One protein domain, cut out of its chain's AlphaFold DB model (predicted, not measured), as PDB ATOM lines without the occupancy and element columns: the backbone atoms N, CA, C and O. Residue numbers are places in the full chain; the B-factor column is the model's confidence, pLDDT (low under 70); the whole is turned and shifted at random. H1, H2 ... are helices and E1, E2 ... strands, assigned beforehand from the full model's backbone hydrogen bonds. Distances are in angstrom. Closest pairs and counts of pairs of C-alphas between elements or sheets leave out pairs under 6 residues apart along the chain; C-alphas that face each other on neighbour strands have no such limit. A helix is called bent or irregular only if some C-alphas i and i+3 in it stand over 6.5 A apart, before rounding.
ATOM      1  N   GLY A 129     237.641 207.631 196.835       95.12
ATOM      2  CA  GLY A 129     238.723 206.830 196.237       95.12
ATOM      3  C   GLY A 129     239.438 207.456 195.032       95.12
ATOM      4  O   GLY A 129     240.316 206.832 194.436       95.12
ATOM      5  N   ARG A 130     239.087 208.694 194.653       96.12
ATOM      6  CA  ARG A 130     239.568 209.341 193.414       96.12
ATOM      7  C   ARG A 130     241.093 209.459 193.339       96.12
ATOM      8  O   ARG A 130     241.656 209.213 192.278       96.12
ATOM      9  N   ILE A 131     241.761 209.805 194.439       96.62
ATOM     10  CA  ILE A 131     243.228 209.931 194.469       96.62
ATOM     11  C   ILE A 131     243.936 208.591 194.235       96.62
ATOM     12  O   ILE A 131     244.980 208.558 193.597       96.62
ATOM     13  N   ALA A 132     243.336 207.472 194.646       97.06
ATOM     14  CA  ALA A 132     243.869 206.137 194.380       97.06
ATOM     15  C   ALA A 132     243.884 205.800 192.883       97.06
ATOM     16  O   ALA A 132     244.858 205.241 192.385       97.06
ATOM     17  N   LEU A 133     242.849 206.217 192.147       97.81
ATOM     18  CA  LEU A 133     242.802 206.071 190.688       97.81
ATOM     19  C   LEU A 133     243.859 206.925 189.974       97.81
ATOM     20  O   LEU A 133     244.292 206.569 188.879       97.81
ATOM     21  N   ALA A 134     244.266 208.037 190.585       97.62
ATOM     22  CA  ALA A 134     245.255 208.953 190.034       97.62
ATOM     23  C   ALA A 134     246.699 208.517 190.337       97.62
ATOM     24  O   ALA A 134     247.544 208.528 189.446       97.62
ATOM     25  N   ALA A 135     246.974 208.135 191.588       97.38
ATOM     26  CA  ALA A 135     248.331 208.027 192.117       97.38
ATOM     27  C   ALA A 135     248.939 206.615 192.055       97.38
ATOM     28  O   ALA A 135     250.164 206.498 192.045       97.38
ATOM     29  N   VAL A 136     248.129 205.545 192.011       98.31
ATOM     30  CA  VAL A 136     248.651 204.171 191.887       98.31
ATOM     31  C   VAL A 136     249.204 203.958 190.474       98.31
ATOM     32  O   VAL A 136     248.457 203.971 189.489       98.31
ATOM     33  N   ALA A 137     250.517 203.752 190.393       97.75
ATOM     34  CA  ALA A 137     251.297 203.760 189.157       97.75
ATOM     35  C   ALA A 137     252.067 202.459 188.888       97.75
ATOM     36  O   ALA A 137     252.447 202.201 187.746       97.75
ATOM     37  N   ALA A 138     252.309 201.633 189.907       97.50
ATOM     38  CA  ALA A 138     252.939 200.325 189.743       97.50
ATOM     39  C   ALA A 138     252.488 199.342 190.832       97.50
ATOM     40  O   ALA A 138     251.772 199.712 191.760       97.50
ATOM     41  N   GLY A 139     252.904 198.086 190.688       96.19
ATOM     42  CA  GLY A 139     252.655 197.024 191.655       96.19
ATOM     43  C   GLY A 139     253.796 196.836 192.647       96.19
ATOM     44  O   GLY A 139     254.805 197.545 192.625       96.19
ATOM     45  N   GLN A 140     253.627 195.846 193.513       94.81
ATOM     46  CA  GLN A 140     254.604 195.448 194.513       94.81
ATOM     47  C   GLN A 140     254.820 193.931 194.455       94.81
ATOM     48  O   GLN A 140     253.892 193.186 194.755       94.81
ATOM     49  N   PRO A 141     256.036 193.472 194.105       94.69
ATOM     50  CA  PRO A 141     256.389 192.057 194.140       94.69
ATOM     51  C   PRO A 141     256.330 191.478 195.553       94.69
ATOM     52  O   PRO A 141     256.631 192.169 196.531       94.69
ATOM     53  N   ARG A 142     256.003 190.187 195.663       94.00
ATOM     54  CA  ARG A 142     255.895 189.494 196.959       94.00
ATOM     55  C   ARG A 142     257.219 189.427 197.722       94.00
ATOM     56  O   ARG A 142     257.214 189.405 198.948       94.00
ATOM     57  N   ASP A 143     258.330 189.323 197.007       92.44
ATOM     58  CA  ASP A 143     259.677 189.163 197.562       92.44
ATOM     59  C   ASP A 143     260.339 190.493 197.951       92.44
ATOM     60  O   ASP A 143     261.438 190.502 198.507       92.44
ATOM     61  N   LEU A 144     259.664 191.620 197.709       91.25
ATOM     62  CA  LEU A 144     260.160 192.922 198.110       91.25
ATOM     63  C   LEU A 144     260.119 193.070 199.635       91.25
ATOM     64  O   LEU A 144     259.056 193.144 200.247       91.25
ATOM     65  N   GLN A 145     261.298 193.184 200.242       86.00
ATOM     66  CA  GLN A 145     261.423 193.332 201.690       86.00
ATOM     67  C   GLN A 145     261.136 194.760 202.177       86.00
ATOM     68  O   GLN A 145     260.514 194.947 203.221       86.00
ATOM     69  N   PHE A 146     261.595 195.768 201.429       89.75
ATOM     70  CA  PHE A 146     261.487 197.174 201.808       89.75
ATOM     71  C   PHE A 146     261.006 198.020 200.643       89.75
ATOM     72  O   PHE A 146     261.439 197.849 199.506       89.75
ATOM     73  N   ASN A 147     260.142 198.973 200.958       90.44
ATOM     74  CA  ASN A 147     259.607 199.897 199.980       90.44
ATOM     75  C   ASN A 147     260.484 201.136 199.789       90.44
ATOM     76  O   ASN A 147     261.145 201.623 200.709       90.44
ATOM     77  N   GLU A 148     260.396 201.673 198.580       92.19
ATOM     78  CA  GLU A 148     261.087 202.866 198.103       92.19
ATOM     79  C   GLU A 148     260.120 204.047 198.005       92.19
ATOM     80  O   GLU A 148     258.903 203.857 197.889       92.19
ATOM     81  N   ASP A 149     260.651 205.270 198.021       92.69
ATOM     82  CA  ASP A 149     259.853 206.448 197.691       92.69
ATOM     83  C   ASP A 149     259.360 206.361 196.240       92.69
ATOM     84  O   ASP A 149     260.089 205.977 195.328       92.69
ATOM     85  N   ASN A 150     258.100 206.732 196.023       95.00
ATOM     86  CA  ASN A 150     257.427 206.726 194.724       95.00
ATOM     87  C   ASN A 150     257.369 205.366 194.015       95.00
ATOM     88  O   ASN A 150     257.063 205.332 192.837       95.00
ATOM     89  N   ARG A 151     257.633 204.232 194.673       95.00
ATOM     90  CA  ARG A 151     257.730 202.931 193.984       95.00
ATOM     91  C   ARG A 151     256.484 202.541 193.184       95.00
ATOM     92  O   ARG A 151     256.579 202.085 192.050       95.00
ATOM     93  N   SER A 152     255.329 202.660 193.821       96.81
ATOM     94  CA  SER A 152     254.030 202.155 193.358       96.81
ATOM     95  C   SER A 152     252.925 203.200 193.470       96.81
ATOM     96  O   SER A 152     251.942 203.132 192.734       96.81
ATOM     97  N   VAL A 153     253.113 204.192 194.342       97.19
ATOM     98  CA  VAL A 153     252.224 205.338 194.526       97.19
ATOM     99  C   VAL A 153     253.024 206.616 194.292       97.19
ATOM    100  O   VAL A 153     254.018 206.862 194.978       97.19
ATOM    101  N   LEU A 154     252.587 207.431 193.334       96.12
ATOM    102  CA  LEU A 154     253.189 208.727 193.005       96.12
ATOM    103  C   LEU A 154     253.120 209.675 194.206       96.12
ATOM    104  O   LEU A 154     252.107 209.733 194.898       96.12
ATOM    105  N   PHE A 155     254.215 210.391 194.460       93.56
ATOM    106  CA  PHE A 155     254.475 211.182 195.671       93.56
ATOM    107  C   PHE A 155     254.514 210.381 196.980       93.56
ATOM    108  O   PHE A 155     254.857 210.959 198.013       93.56
ATOM    109  N   GLY A 156     254.244 209.073 196.955       92.25
ATOM    110  CA  GLY A 156     254.202 208.205 198.124       92.25
ATOM    111  C   GLY A 156     255.567 208.070 198.802       92.25
ATOM    112  O   GLY A 156     256.557 207.783 198.127       92.25
ATOM    113  N   PRO A 157     255.667 208.205 200.137       90.81
ATOM    114  CA  PRO A 157     256.877 207.826 200.854       90.81
ATOM    115  C   PRO A 157     257.025 206.298 200.867       90.81
ATOM    116  O   PRO A 157     256.059 205.574 200.643       90.81
ATOM    117  N   SER A 158     258.201 205.790 201.212       90.81
ATOM    118  CA  SER A 158     258.500 204.361 201.373       90.81
ATOM    119  C   SER A 158     257.475 203.608 202.227       90.81
ATOM    120  O   SER A 158     257.108 202.481 201.927       90.81
ATOM    121  N   TYR A 159     256.930 204.225 203.273       88.25
ATOM    122  CA  TYR A 159     255.900 203.591 204.100       88.25
ATOM    123  C   TYR A 159     254.464 203.742 203.560       88.25
ATOM    124  O   TYR A 159     253.552 203.136 204.109       88.25
ATOM    125  N   GLY A 160     254.242 204.533 202.512       90.19
ATOM    126  CA  GLY A 160     252.925 204.854 201.949       90.19
ATOM    127  C   GLY A 160     252.722 204.301 200.539       90.19
ATOM    128  O   GLY A 160     252.134 204.986 199.707       90.19
ATOM    129  N   GLN A 161     253.252 203.109 200.267       94.25
ATOM    130  CA  GLN A 161     253.181 202.425 198.971       94.25
ATOM    131  C   GLN A 161     251.931 201.534 198.850       94.25
ATOM    132  O   GLN A 161     251.077 201.527 199.736       94.25
ATOM    133  N   ILE A 162     251.785 200.798 197.745       95.62
ATOM    134  CA  ILE A 162     250.560 200.052 197.432       95.62
ATOM    135  C   ILE A 162     250.189 199.026 198.508       95.62
ATOM    136  O   ILE A 162     249.008 198.906 198.799       95.62
ATOM    137  N   ASN A 163     251.141 198.384 199.190       93.44
ATOM    138  CA  ASN A 163     250.831 197.489 200.314       93.44
ATOM    139  C   ASN A 163     250.177 198.184 201.520       93.44
ATOM    140  O   ASN A 163     249.448 197.558 202.289       93.44
ATOM    141  N   TYR A 164     250.392 199.490 201.664       93.06
ATOM    142  CA  TYR A 164     249.701 200.323 202.640       93.06
ATOM    143  C   TYR A 164     248.295 200.717 202.156       93.06
ATOM    144  O   TYR A 164     247.345 200.765 202.937       93.06
ATOM    145  N   TRP A 165     248.139 200.975 200.853       96.06
ATOM    146  CA  TRP A 165     246.884 201.440 200.241       96.06
ATOM    147  C   TRP A 165     245.908 200.294 199.934       96.06
ATOM    148  O   TRP A 165     244.693 200.491 199.976       96.06
ATOM    149  N   ALA A 166     246.412 199.095 199.643       97.19
ATOM    150  CA  ALA A 166     245.634 197.969 199.141       97.19
ATOM    151  C   ALA A 166     244.488 197.539 200.073       97.19
ATOM    152  O   ALA A 166     243.385 197.341 199.564       97.19
ATOM    153  N   PRO A 167     244.636 197.481 201.414       97.00
ATOM    154  CA  PRO A 167     243.496 197.203 202.288       97.00
ATOM    155  C   PRO A 167     242.348 198.211 202.104       97.00
ATOM    156  O   PRO A 167     241.192 197.815 201.969       97.00
ATOM    157  N   VAL A 168     242.653 199.511 202.023       97.44
ATOM    158  CA  VAL A 168     241.639 200.552 201.781       97.44
ATOM    159  C   VAL A 168     240.966 200.340 200.426       97.44
ATOM    160  O   VAL A 168     239.742 200.387 200.339       97.44
ATOM    161  N   LEU A 169     241.743 200.042 199.383       98.50
ATOM    162  CA  LEU A 169     241.216 199.747 198.048       98.50
ATOM    163  C   LEU A 169     240.261 198.544 198.046       98.50
ATOM    164  O   LEU A 169     239.195 198.616 197.439       98.50
ATOM    165  N   LEU A 170     240.588 197.466 198.760       98.56
ATOM    166  CA  LEU A 170     239.698 196.308 198.901       98.56
ATOM    167  C   LEU A 170     238.395 196.673 199.607       98.56
ATOM    168  O   LEU A 170     237.315 196.274 199.170       98.56
ATOM    169  N   PHE A 171     238.480 197.485 200.664       98.19
ATOM    170  CA  PHE A 171     237.282 197.974 201.332       98.19
ATOM    171  C   PHE A 171     236.403 198.791 200.380       98.19
ATOM    172  O   PHE A 171     235.197 198.551 200.328       98.19
ATOM    173  N   LEU A 172     236.993 199.721 199.621       98.31
ATOM    174  CA  LEU A 172     236.279 200.535 198.633       98.31
ATOM    175  C   LEU A 172     235.650 199.664 197.543       98.31
ATOM    176  O   LEU A 172     234.481 199.856 197.219       98.31
ATOM    177  N   ALA A 173     236.374 198.668 197.027       98.44
ATOM    178  CA  ALA A 173     235.859 197.735 196.028       98.44
ATOM    179  C   ALA A 173     234.605 197.012 196.529       98.44
ATOM    180  O   ALA A 173     233.579 196.998 195.848       98.44
ATOM    181  N   ARG A 174     234.661 196.465 197.747       97.69
ATOM    182  CA  ARG A 174     233.533 195.786 198.391       97.69
ATOM    183  C   ARG A 174     232.370 196.734 198.675       97.69
ATOM    184  O   ARG A 174     231.218 196.380 198.435       97.69
ATOM    185  N   HIS A 175     232.661 197.907 199.235       97.25
ATOM    186  CA  HIS A 175     231.651 198.862 199.691       97.25
ATOM    187  C   HIS A 175     230.924 199.533 198.525       97.25
ATOM    188  O   HIS A 175     229.696 199.558 198.507       97.25
ATOM    189  N   GLU A 176     231.672 200.031 197.543       96.88
ATOM    190  CA  GLU A 176     231.134 200.747 196.383       96.88
ATOM    191  C   GLU A 176     230.775 199.809 195.223       96.88
ATOM    192  O   GLU A 176     230.198 200.260 194.237       96.88
ATOM    193  N   ARG A 177     231.116 198.515 195.323       97.50
ATOM    194  CA  ARG A 177     230.997 197.532 194.231       97.50
ATOM    195  C   ARG A 177     231.740 197.972 192.968       97.50
ATOM    196  O   ARG A 177     231.242 197.785 191.864       97.50
ATOM    197  N   ARG A 178     232.937 198.545 193.141       97.75
ATOM    198  CA  ARG A 178     233.768 199.077 192.051       97.75
ATOM    199  C   ARG A 178     234.980 198.181 191.759       97.75
ATOM    200  O   ARG A 178     235.951 198.216 192.524       97.75
ATOM    201  N   PRO A 179     234.960 197.414 190.651       98.38
ATOM    202  CA  PRO A 179     236.020 196.485 190.247       98.38
ATOM    203  C   PRO A 179     237.436 197.056 190.203       98.38
ATOM    204  O   PRO A 179     238.398 196.358 190.535       98.38
ATOM    205  N   ILE A 180     237.576 198.327 189.813       98.56
ATOM    206  CA  ILE A 180     238.886 198.945 189.598       98.56
ATOM    207  C   ILE A 180     239.731 198.982 190.868       98.56
ATOM    208  O   ILE A 180     240.939 198.768 190.808       98.56
ATOM    209  N   TYR A 181     239.117 199.204 192.030       98.75
ATOM    210  CA  TYR A 181     239.873 199.253 193.274       98.75
ATOM    211  C   TYR A 181     240.406 197.873 193.650       98.75
ATOM    212  O   TYR A 181     241.548 197.779 194.089       98.75
ATOM    213  N   GLN A 182     239.646 196.798 193.401       98.56
ATOM    214  CA  GLN A 182     240.159 195.444 193.617       98.56
ATOM    215  C   GLN A 182     241.263 195.109 192.611       98.56
ATOM    216  O   GLN A 182     242.280 194.551 193.008       98.56
ATOM    217  N   ARG A 183     241.129 195.520 191.339       98.50
ATOM    218  CA  ARG A 183     242.202 195.374 190.337       98.50
ATOM    219  C   ARG A 183     243.496 196.049 190.793       98.50
ATOM    220  O   ARG A 183     244.538 195.408 190.758       98.50
ATOM    221  N   LEU A 184     243.428 197.305 191.239       98.50
ATOM    222  CA  LEU A 184     244.602 198.048 191.714       98.50
ATOM    223  C   LEU A 184     245.168 197.467 193.018       98.50
ATOM    224  O   LEU A 184     246.381 197.396 193.168       98.50
ATOM    225  N   ALA A 185     244.317 197.023 193.948       98.31
ATOM    226  CA  ALA A 185     244.765 196.377 195.182       98.31
ATOM    227  C   ALA A 185     245.557 195.093 194.904       98.31
ATOM    228  O   ALA A 185     246.553 194.829 195.566       98.31
ATOM    229  N   LEU A 186     245.134 194.316 193.903       98.00
ATOM    230  CA  LEU A 186     245.786 193.069 193.503       98.00
ATOM    231  C   LEU A 186     247.114 193.273 192.761       98.00
ATOM    232  O   LEU A 186     247.787 192.292 192.458       98.00
ATOM    233  N   TRP A 187     247.523 194.517 192.495       98.00
ATOM    234  CA  TRP A 187     248.898 194.803 192.079       98.00
ATOM    235  C   TRP A 187     249.902 194.651 193.229       98.00
ATOM    236  O   TRP A 187     251.106 194.635 192.982       98.00
ATOM    237  N   ASP A 188     249.434 194.550 194.475       97.25
ATOM    238  CA  ASP A 188     250.249 194.154 195.618       97.25
ATOM    239  C   ASP A 188     250.287 192.623 195.759       97.25
ATOM    240  O   ASP A 188     249.357 191.996 196.261       97.25
ATOM    241  N   GLU A 189     251.388 191.994 195.362       96.88
ATOM    242  CA  GLU A 189     251.592 190.548 195.528       96.88
ATOM    243  C   GLU A 189     251.956 190.155 196.975       96.88
ATOM    244  O   GLU A 189     251.964 188.964 197.329       96.88
ATOM    245  N   SER A 190     252.257 191.150 197.821       94.62
ATOM    246  CA  SER A 190     252.486 190.994 199.261       94.62
ATOM    247  C   SER A 190     251.206 191.136 200.093       94.62
ATOM    248  O   SER A 190     251.256 191.061 201.322       94.62
ATOM    249  N   LEU A 191     250.051 191.297 199.438       94.50
ATOM    250  CA  LEU A 191     248.760 191.509 200.078       94.50
ATOM    251  C   LEU A 191     248.498 190.493 201.200       94.50
ATOM    252  O   LEU A 191     248.597 189.278 201.016       94.50
ATOM    253  N   GLY A 192     248.149 191.003 202.383       92.69
ATOM    254  CA  GLY A 192     247.974 190.191 203.590       92.69
ATOM    255  C   GLY A 192     249.189 190.164 204.523       92.69
ATOM    256  O   GLY A 192     249.027 189.806 205.691       92.69
ATOM    257  N   ALA A 193     250.377 190.556 204.058       93.38
ATOM    258  CA  ALA A 193     251.593 190.587 204.868       93.38
ATOM    259  C   ALA A 193     251.647 191.796 205.816       93.38
ATOM    260  O   ALA A 193     251.061 192.850 205.570       93.38
ATOM    261  N   ILE A 194     252.397 191.660 206.910       91.38
ATOM    262  CA  ILE A 194     252.787 192.819 207.718       91.38
ATOM    263  C   ILE A 194     253.739 193.660 206.876       91.38
ATOM    264  O   ILE A 194     254.683 193.139 206.286       91.38
ATOM    265  N   GLN A 195     253.500 194.966 206.822       89.00
ATOM    266  CA  GLN A 195     254.417 195.865 206.151       89.00
ATOM    267  C   GLN A 195     255.599 196.155 207.073       89.00
ATOM    268  O   GLN A 195     255.441 196.724 208.156       89.00
ATOM    269  N   HIS A 196     256.787 195.817 206.587       88.38
ATOM    270  CA  HIS A 196     258.046 196.210 207.194       88.38
ATOM    271  C   HIS A 196     258.481 197.542 206.594       88.38
ATOM    272  O   HIS A 196     258.559 197.704 205.373       88.38
ATOM    273  N   THR A 197     258.750 198.526 207.447       87.69
ATOM    274  CA  THR A 197     259.493 199.700 206.989       87.69
ATOM    275  C   THR A 197     260.985 199.376 207.018       87.69
ATOM    276  O   THR A 197     261.431 198.528 207.788       87.69
ATOM    277  N   ARG A 198     261.787 200.079 206.213       89.25
ATOM    278  CA  ARG A 198     263.253 200.008 206.328       89.25
ATOM    279  C   ARG A 198     263.797 200.715 207.572       89.25
ATOM    280  O   ARG A 198     264.995 200.663 207.811       89.25
ATOM    281  N   TYR A 199     262.949 201.412 208.331       90.19
ATOM    282  CA  TYR A 199     263.378 202.241 209.446       90.19
ATOM    283  C   TYR A 199     263.346 201.470 210.755       90.19
ATOM    284  O   TYR A 199     262.399 200.745 211.070       90.19
ATOM    285  N   ILE A 200     264.375 201.718 211.551       90.69
ATOM    286  CA  ILE A 200     264.477 201.241 212.921       90.69
ATOM    287  C   ILE A 200     264.608 202.435 213.863       90.69
ATOM    288  O   ILE A 200     264.985 203.548 213.468       90.69
ATOM    289  N   THR A 201     264.303 202.206 215.132       88.62
ATOM    290  CA  THR A 201     264.506 203.199 216.189       88.62
ATOM    291  C   THR A 201     265.965 203.672 216.253       88.62
ATOM    292  O   THR A 201     266.881 202.952 215.843       88.62
ATOM    293  N   PRO A 202     266.247 204.863 216.818       84.94
ATOM    294  CA  PRO A 202     267.622 205.344 216.998       84.94
ATOM    295  C   PRO A 202     268.530 204.382 217.778       84.94
ATOM    296  O   PRO A 202     269.740 204.353 217.560       84.94
ATOM    297  N   THR A 203     267.951 203.569 218.668       86.81
ATOM    298  CA  THR A 203     268.643 202.523 219.439       86.81
ATOM    299  C   THR A 203     268.999 201.296 218.599       86.81
ATOM    300  O   THR A 203     269.774 200.460 219.064       86.81
ATOM    301  N   ARG A 204     268.466 201.195 217.373       84.25
ATOM    302  CA  ARG A 204     268.605 200.073 216.434       84.25
ATOM    303  C   ARG A 204     268.074 198.740 216.962       84.25
ATOM    304  O   ARG A 204     268.585 197.688 216.589       84.25
ATOM    305  N   LYS A 205     267.097 198.786 217.867       87.06
ATOM    306  CA  LYS A 205     266.552 197.590 218.527       87.06
ATOM    307  C   LYS A 205     265.158 197.220 218.052       87.06
ATOM    308  O   LYS A 205     264.790 196.056 218.157       87.06
ATOM    309  N   GLU A 206     264.398 198.184 217.549       90.38
ATOM    310  CA  GLU A 206     263.003 197.982 217.193       90.38
ATOM    311  C   GLU A 206     262.758 198.386 215.735       90.38
ATOM    312  O   GLU A 206     263.135 199.480 215.305       90.38
ATOM    313  N   GLU A 207     262.123 197.489 214.982       87.69
ATOM    314  CA  GLU A 207     261.599 197.768 213.645       87.69
ATOM    315  C   GLU A 207     260.289 198.548 213.743       87.69
ATOM    316  O   GLU A 207     259.468 198.302 214.631       87.69
ATOM    317  N   LEU A 208     260.062 199.463 212.801       87.81
ATOM    318  CA  LEU A 208     258.755 200.095 212.648       87.81
ATOM    319  C   LEU A 208     257.926 199.298 211.643       87.81
ATOM    320  O   LEU A 208     258.322 199.133 210.485       87.81
ATOM    321  N   LEU A 209     256.773 198.817 212.101       89.56
ATOM    322  CA  LEU A 209     255.883 197.931 211.357       89.56
ATOM    323  C   LEU A 209     254.497 198.557 211.211       89.56
ATOM    324  O   LEU A 209     254.004 199.210 212.132       89.56
ATOM    325  N   PHE A 210     253.834 198.270 210.093       88.00
ATOM    326  CA  PHE A 210     252.411 198.541 209.909       88.00
ATOM    327  C   PHE A 210     251.652 197.224 209.737       88.00
ATOM    328  O   PHE A 210     251.851 196.471 208.783       88.00
ATOM    329  N   THR A 211     250.752 196.928 210.672       89.19
ATOM    330  CA  THR A 211     250.035 195.645 210.761       89.19
ATOM    331  C   THR A 211     248.689 195.676 210.037       89.19
ATOM    332  O   THR A 211     247.689 195.133 210.503       89.19
ATOM    333  N   PHE A 212     248.661 196.315 208.869       89.19
ATOM    334  CA  PHE A 212     247.432 196.521 208.107       89.19
ATOM    335  C   PHE A 212     247.106 195.413 207.104       89.19
ATOM    336  O   PHE A 212     245.937 195.240 206.756       89.19
ATOM    337  N   GLY A 213     248.098 194.628 206.679       89.62
ATOM    338  CA  GLY A 213     247.901 193.529 205.733       89.62
ATOM    339  C   GLY A 213     246.779 192.561 206.105       89.62
ATOM    340  O   GLY A 213     245.954 192.278 205.240       89.62
ATOM    341  N   PRO A 214     246.643 192.105 207.368       91.12
ATOM    342  CA  PRO A 214     245.564 191.196 207.754       91.12
ATOM    343  C   PRO A 214     244.145 191.699 207.438       91.12
ATOM    344  O   PRO A 214     243.248 190.883 207.225       91.12
ATOM    345  N   TYR A 215     243.924 193.016 207.344       93.62
ATOM    346  CA  TYR A 215     242.623 193.568 206.948       93.62
ATOM    347  C   TYR A 215     242.268 193.285 205.488       93.62
ATOM    348  O   TYR A 215     241.085 193.267 205.153       93.62
ATOM    349  N   ALA A 216     243.247 192.973 204.634       94.44
ATOM    350  CA  ALA A 216     242.980 192.515 203.277       94.44
ATOM    351  C   ALA A 216     242.081 191.271 203.267       94.44
ATOM    352  O   ALA A 216     241.124 191.224 202.504       94.44
ATOM    353  N   TYR A 217     242.292 190.318 204.182       93.25
ATOM    354  CA  TYR A 217     241.431 189.135 204.304       93.25
ATOM    355  C   TYR A 217     240.005 189.470 204.756       93.25
ATOM    356  O   TYR A 217     239.068 188.752 204.419       93.25
ATOM    357  N   LEU A 218     239.831 190.543 205.532       92.88
ATOM    358  CA  LEU A 218     238.522 190.976 206.026       92.88
ATOM    359  C   LEU A 218     237.737 191.783 204.991       92.88
ATOM    360  O   LEU A 218     236.506 191.854 205.070       92.88
ATOM    361  N   TRP A 219     238.434 192.454 204.075       96.31
ATOM    362  CA  TRP A 219     237.842 193.424 203.158       96.31
ATOM    363  C   TRP A 219     237.824 192.978 201.701       96.31
ATOM    364  O   TRP A 219     236.998 193.495 200.955       96.31
ATOM    365  N   TYR A 220     238.651 192.005 201.316       97.81
ATOM    366  CA  TYR A 220     238.558 191.353 200.015       97.81
ATOM    367  C   TYR A 220     237.172 190.726 199.829       97.81
ATOM    368  O   TYR A 220     236.678 190.017 200.710       97.81
ATOM    369  N   ASP A 221     236.551 190.976 198.677       98.00
ATOM    370  CA  ASP A 221     235.266 190.387 198.319       98.00
ATOM    371  C   ASP A 221     235.403 189.636 196.984       98.00
ATOM    372  O   ASP A 221     235.496 190.267 195.927       98.00
ATOM    373  N   PRO A 222     235.396 188.289 196.995       97.50
ATOM    374  CA  PRO A 222     235.540 187.501 195.773       97.50
ATOM    375  C   PRO A 222     234.373 187.677 194.793       97.50
ATOM    376  O   PRO A 222     234.498 187.265 193.646       97.50
ATOM    377  N   SER A 223     233.247 188.270 195.210       98.31
ATOM    378  CA  SER A 223     232.125 188.576 194.312       98.31
ATOM    379  C   SER A 223     232.325 189.848 193.479       98.31
ATOM    380  O   SER A 223     231.539 190.106 192.569       98.31
ATOM    381  N   VAL A 224     233.355 190.650 193.771       98.38
ATOM    382  CA  VAL A 224     233.734 191.818 192.965       98.38
ATOM    383  C   VAL A 224     234.851 191.402 192.013       98.38
ATOM    384  O   VAL A 224     236.020 191.426 192.375       98.38
ATOM    385  N   GLU A 225     234.521 190.991 190.791       98.00
ATOM    386  CA  GLU A 225     235.555 190.586 189.832       98.00
ATOM    387  C   GLU A 225     236.478 191.771 189.479       98.00
ATOM    388  O   GLU A 225     235.972 192.843 189.147       98.00
ATOM    389  N   PRO A 226     237.816 191.630 189.558       98.31
ATOM    390  CA  PRO A 226     238.742 192.712 189.230       98.31
ATOM    391  C   PRO A 226     238.662 193.085 187.747       98.31
ATOM    392  O   PRO A 226     238.947 192.265 186.877       98.31
ATOM    393  N   ALA A 227     238.336 194.340 187.446       97.94
ATOM    394  CA  ALA A 227     238.191 194.822 186.075       97.94
ATOM    395  C   ALA A 227     238.454 196.328 185.976       97.94
ATOM    396  O   ALA A 227     238.379 197.057 186.967       97.94
ATOM    397  N   ILE A 228     238.759 196.792 184.766       97.69
ATOM    398  CA  ILE A 228     238.760 198.218 184.430       97.69
ATOM    399  C   ILE A 228     237.326 198.572 184.035       97.69
ATOM    400  O   ILE A 228     236.783 197.991 183.100       97.69
ATOM    401  N   GLU A 229     236.702 199.490 184.769       96.44
ATOM    402  CA  GLU A 229     235.351 199.963 184.456       96.44
ATOM    403  C   GLU A 229     235.363 200.846 183.194       96.44
ATOM    404  O   GLU A 229     236.328 201.572 182.927       96.44
ATOM    405  N   ASP A 230     234.262 200.837 182.441       94.38
ATOM    406  CA  ASP A 230     234.087 201.744 181.309       94.38
ATOM    407  C   ASP A 230     234.138 203.210 181.763       94.38
ATOM    408  O   ASP A 230     233.590 203.584 182.802       94.38
ATOM    409  N   LYS A 231     234.729 204.073 180.926       93.19
ATOM    410  CA  LYS A 231     234.753 205.537 181.118       93.19
ATOM    411  C   LYS A 231     235.428 205.998 182.416       93.19
ATOM    412  O   LYS A 231     235.128 207.089 182.907       93.19
ATOM    413  N   LEU A 232     236.351 205.210 182.966       97.06
ATOM    414  CA  LEU A 232     237.207 205.704 184.038       97.06
ATOM    415  C   LEU A 232     238.018 206.921 183.565       97.06
ATOM    416  O   LEU A 232     238.519 206.925 182.439       97.06
ATOM    417  N   PRO A 233     238.174 207.952 184.412       97.31
ATOM    418  CA  PRO A 233     238.977 209.114 184.064       97.31
ATOM    419  C   PRO A 233     240.446 208.719 183.913       97.31
ATOM    420  O   PRO A 233     240.970 207.927 184.696       97.31
TER     421      PRO A 233
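AT A GLANCE: This is residues 129 to 233 of the 422 residues of an uncharacterized protein of Pirellulales bacterium (UniProt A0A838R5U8). A helical hairpin, H2 and H3, has short H4 packed on H2 and H1 near both; the strand hairpin E1 and E2 reaches out to one end, where its tip, residues 201 to 206, sticks out. The 105 printed residues hold H1, H2, H3, E1, E2, H4 in order; under half, 43, are in these elements, class mixed. The whole is compact, radius of gyration of the C-alphas 14.1 A, spans 50 by 27 by 21 A.

HOW THE PARTS SIT: H1, residues 130 to 135, is close to but not clearly touching H2, residues 162 to 176; their closest C-alphas, of Ala 132 and Leu 169, are 7.8 A apart. H2 touches H3, residues 179 to 185, opposite ways at a shallow tilt of 19 degrees; the closest C-alphas, of Ala 166 and Ala 185, are 4.4 A apart. E1, residues 195 to 200, and E2, residues 207 to 210, form an antiparallel hairpin; N 195 and O 210, 3.0 A apart, are within hydrogen-bond range. H4, residues 215 to 219, touches H2; the closest C-alphas, of Pro 167 and Ala 216, are 4.8 A apart. Each O i to N i+4 pair is within range in H1, H3 and H4, and 9 of 11 in H2.

IN THESE COORDINATES: H1 begins at C-alpha 130 (239.568, 209.341, 193.414). H2, 19.5 A long, is only just irregular: C-alphas 164 and 167 are 7.0 A apart. E1 is 13.3 A long. H4 ends at C-alpha 219 (237.842, 193.424, 203.158).

THE WHOLE: The C-alphas farthest apart, of Thr 203 and Asp 230, are 51.5 A apart. The printed part has no cut. H1 to H2 is a long link, residues 136 to 161. No printed residue is under 70 in pLDDT.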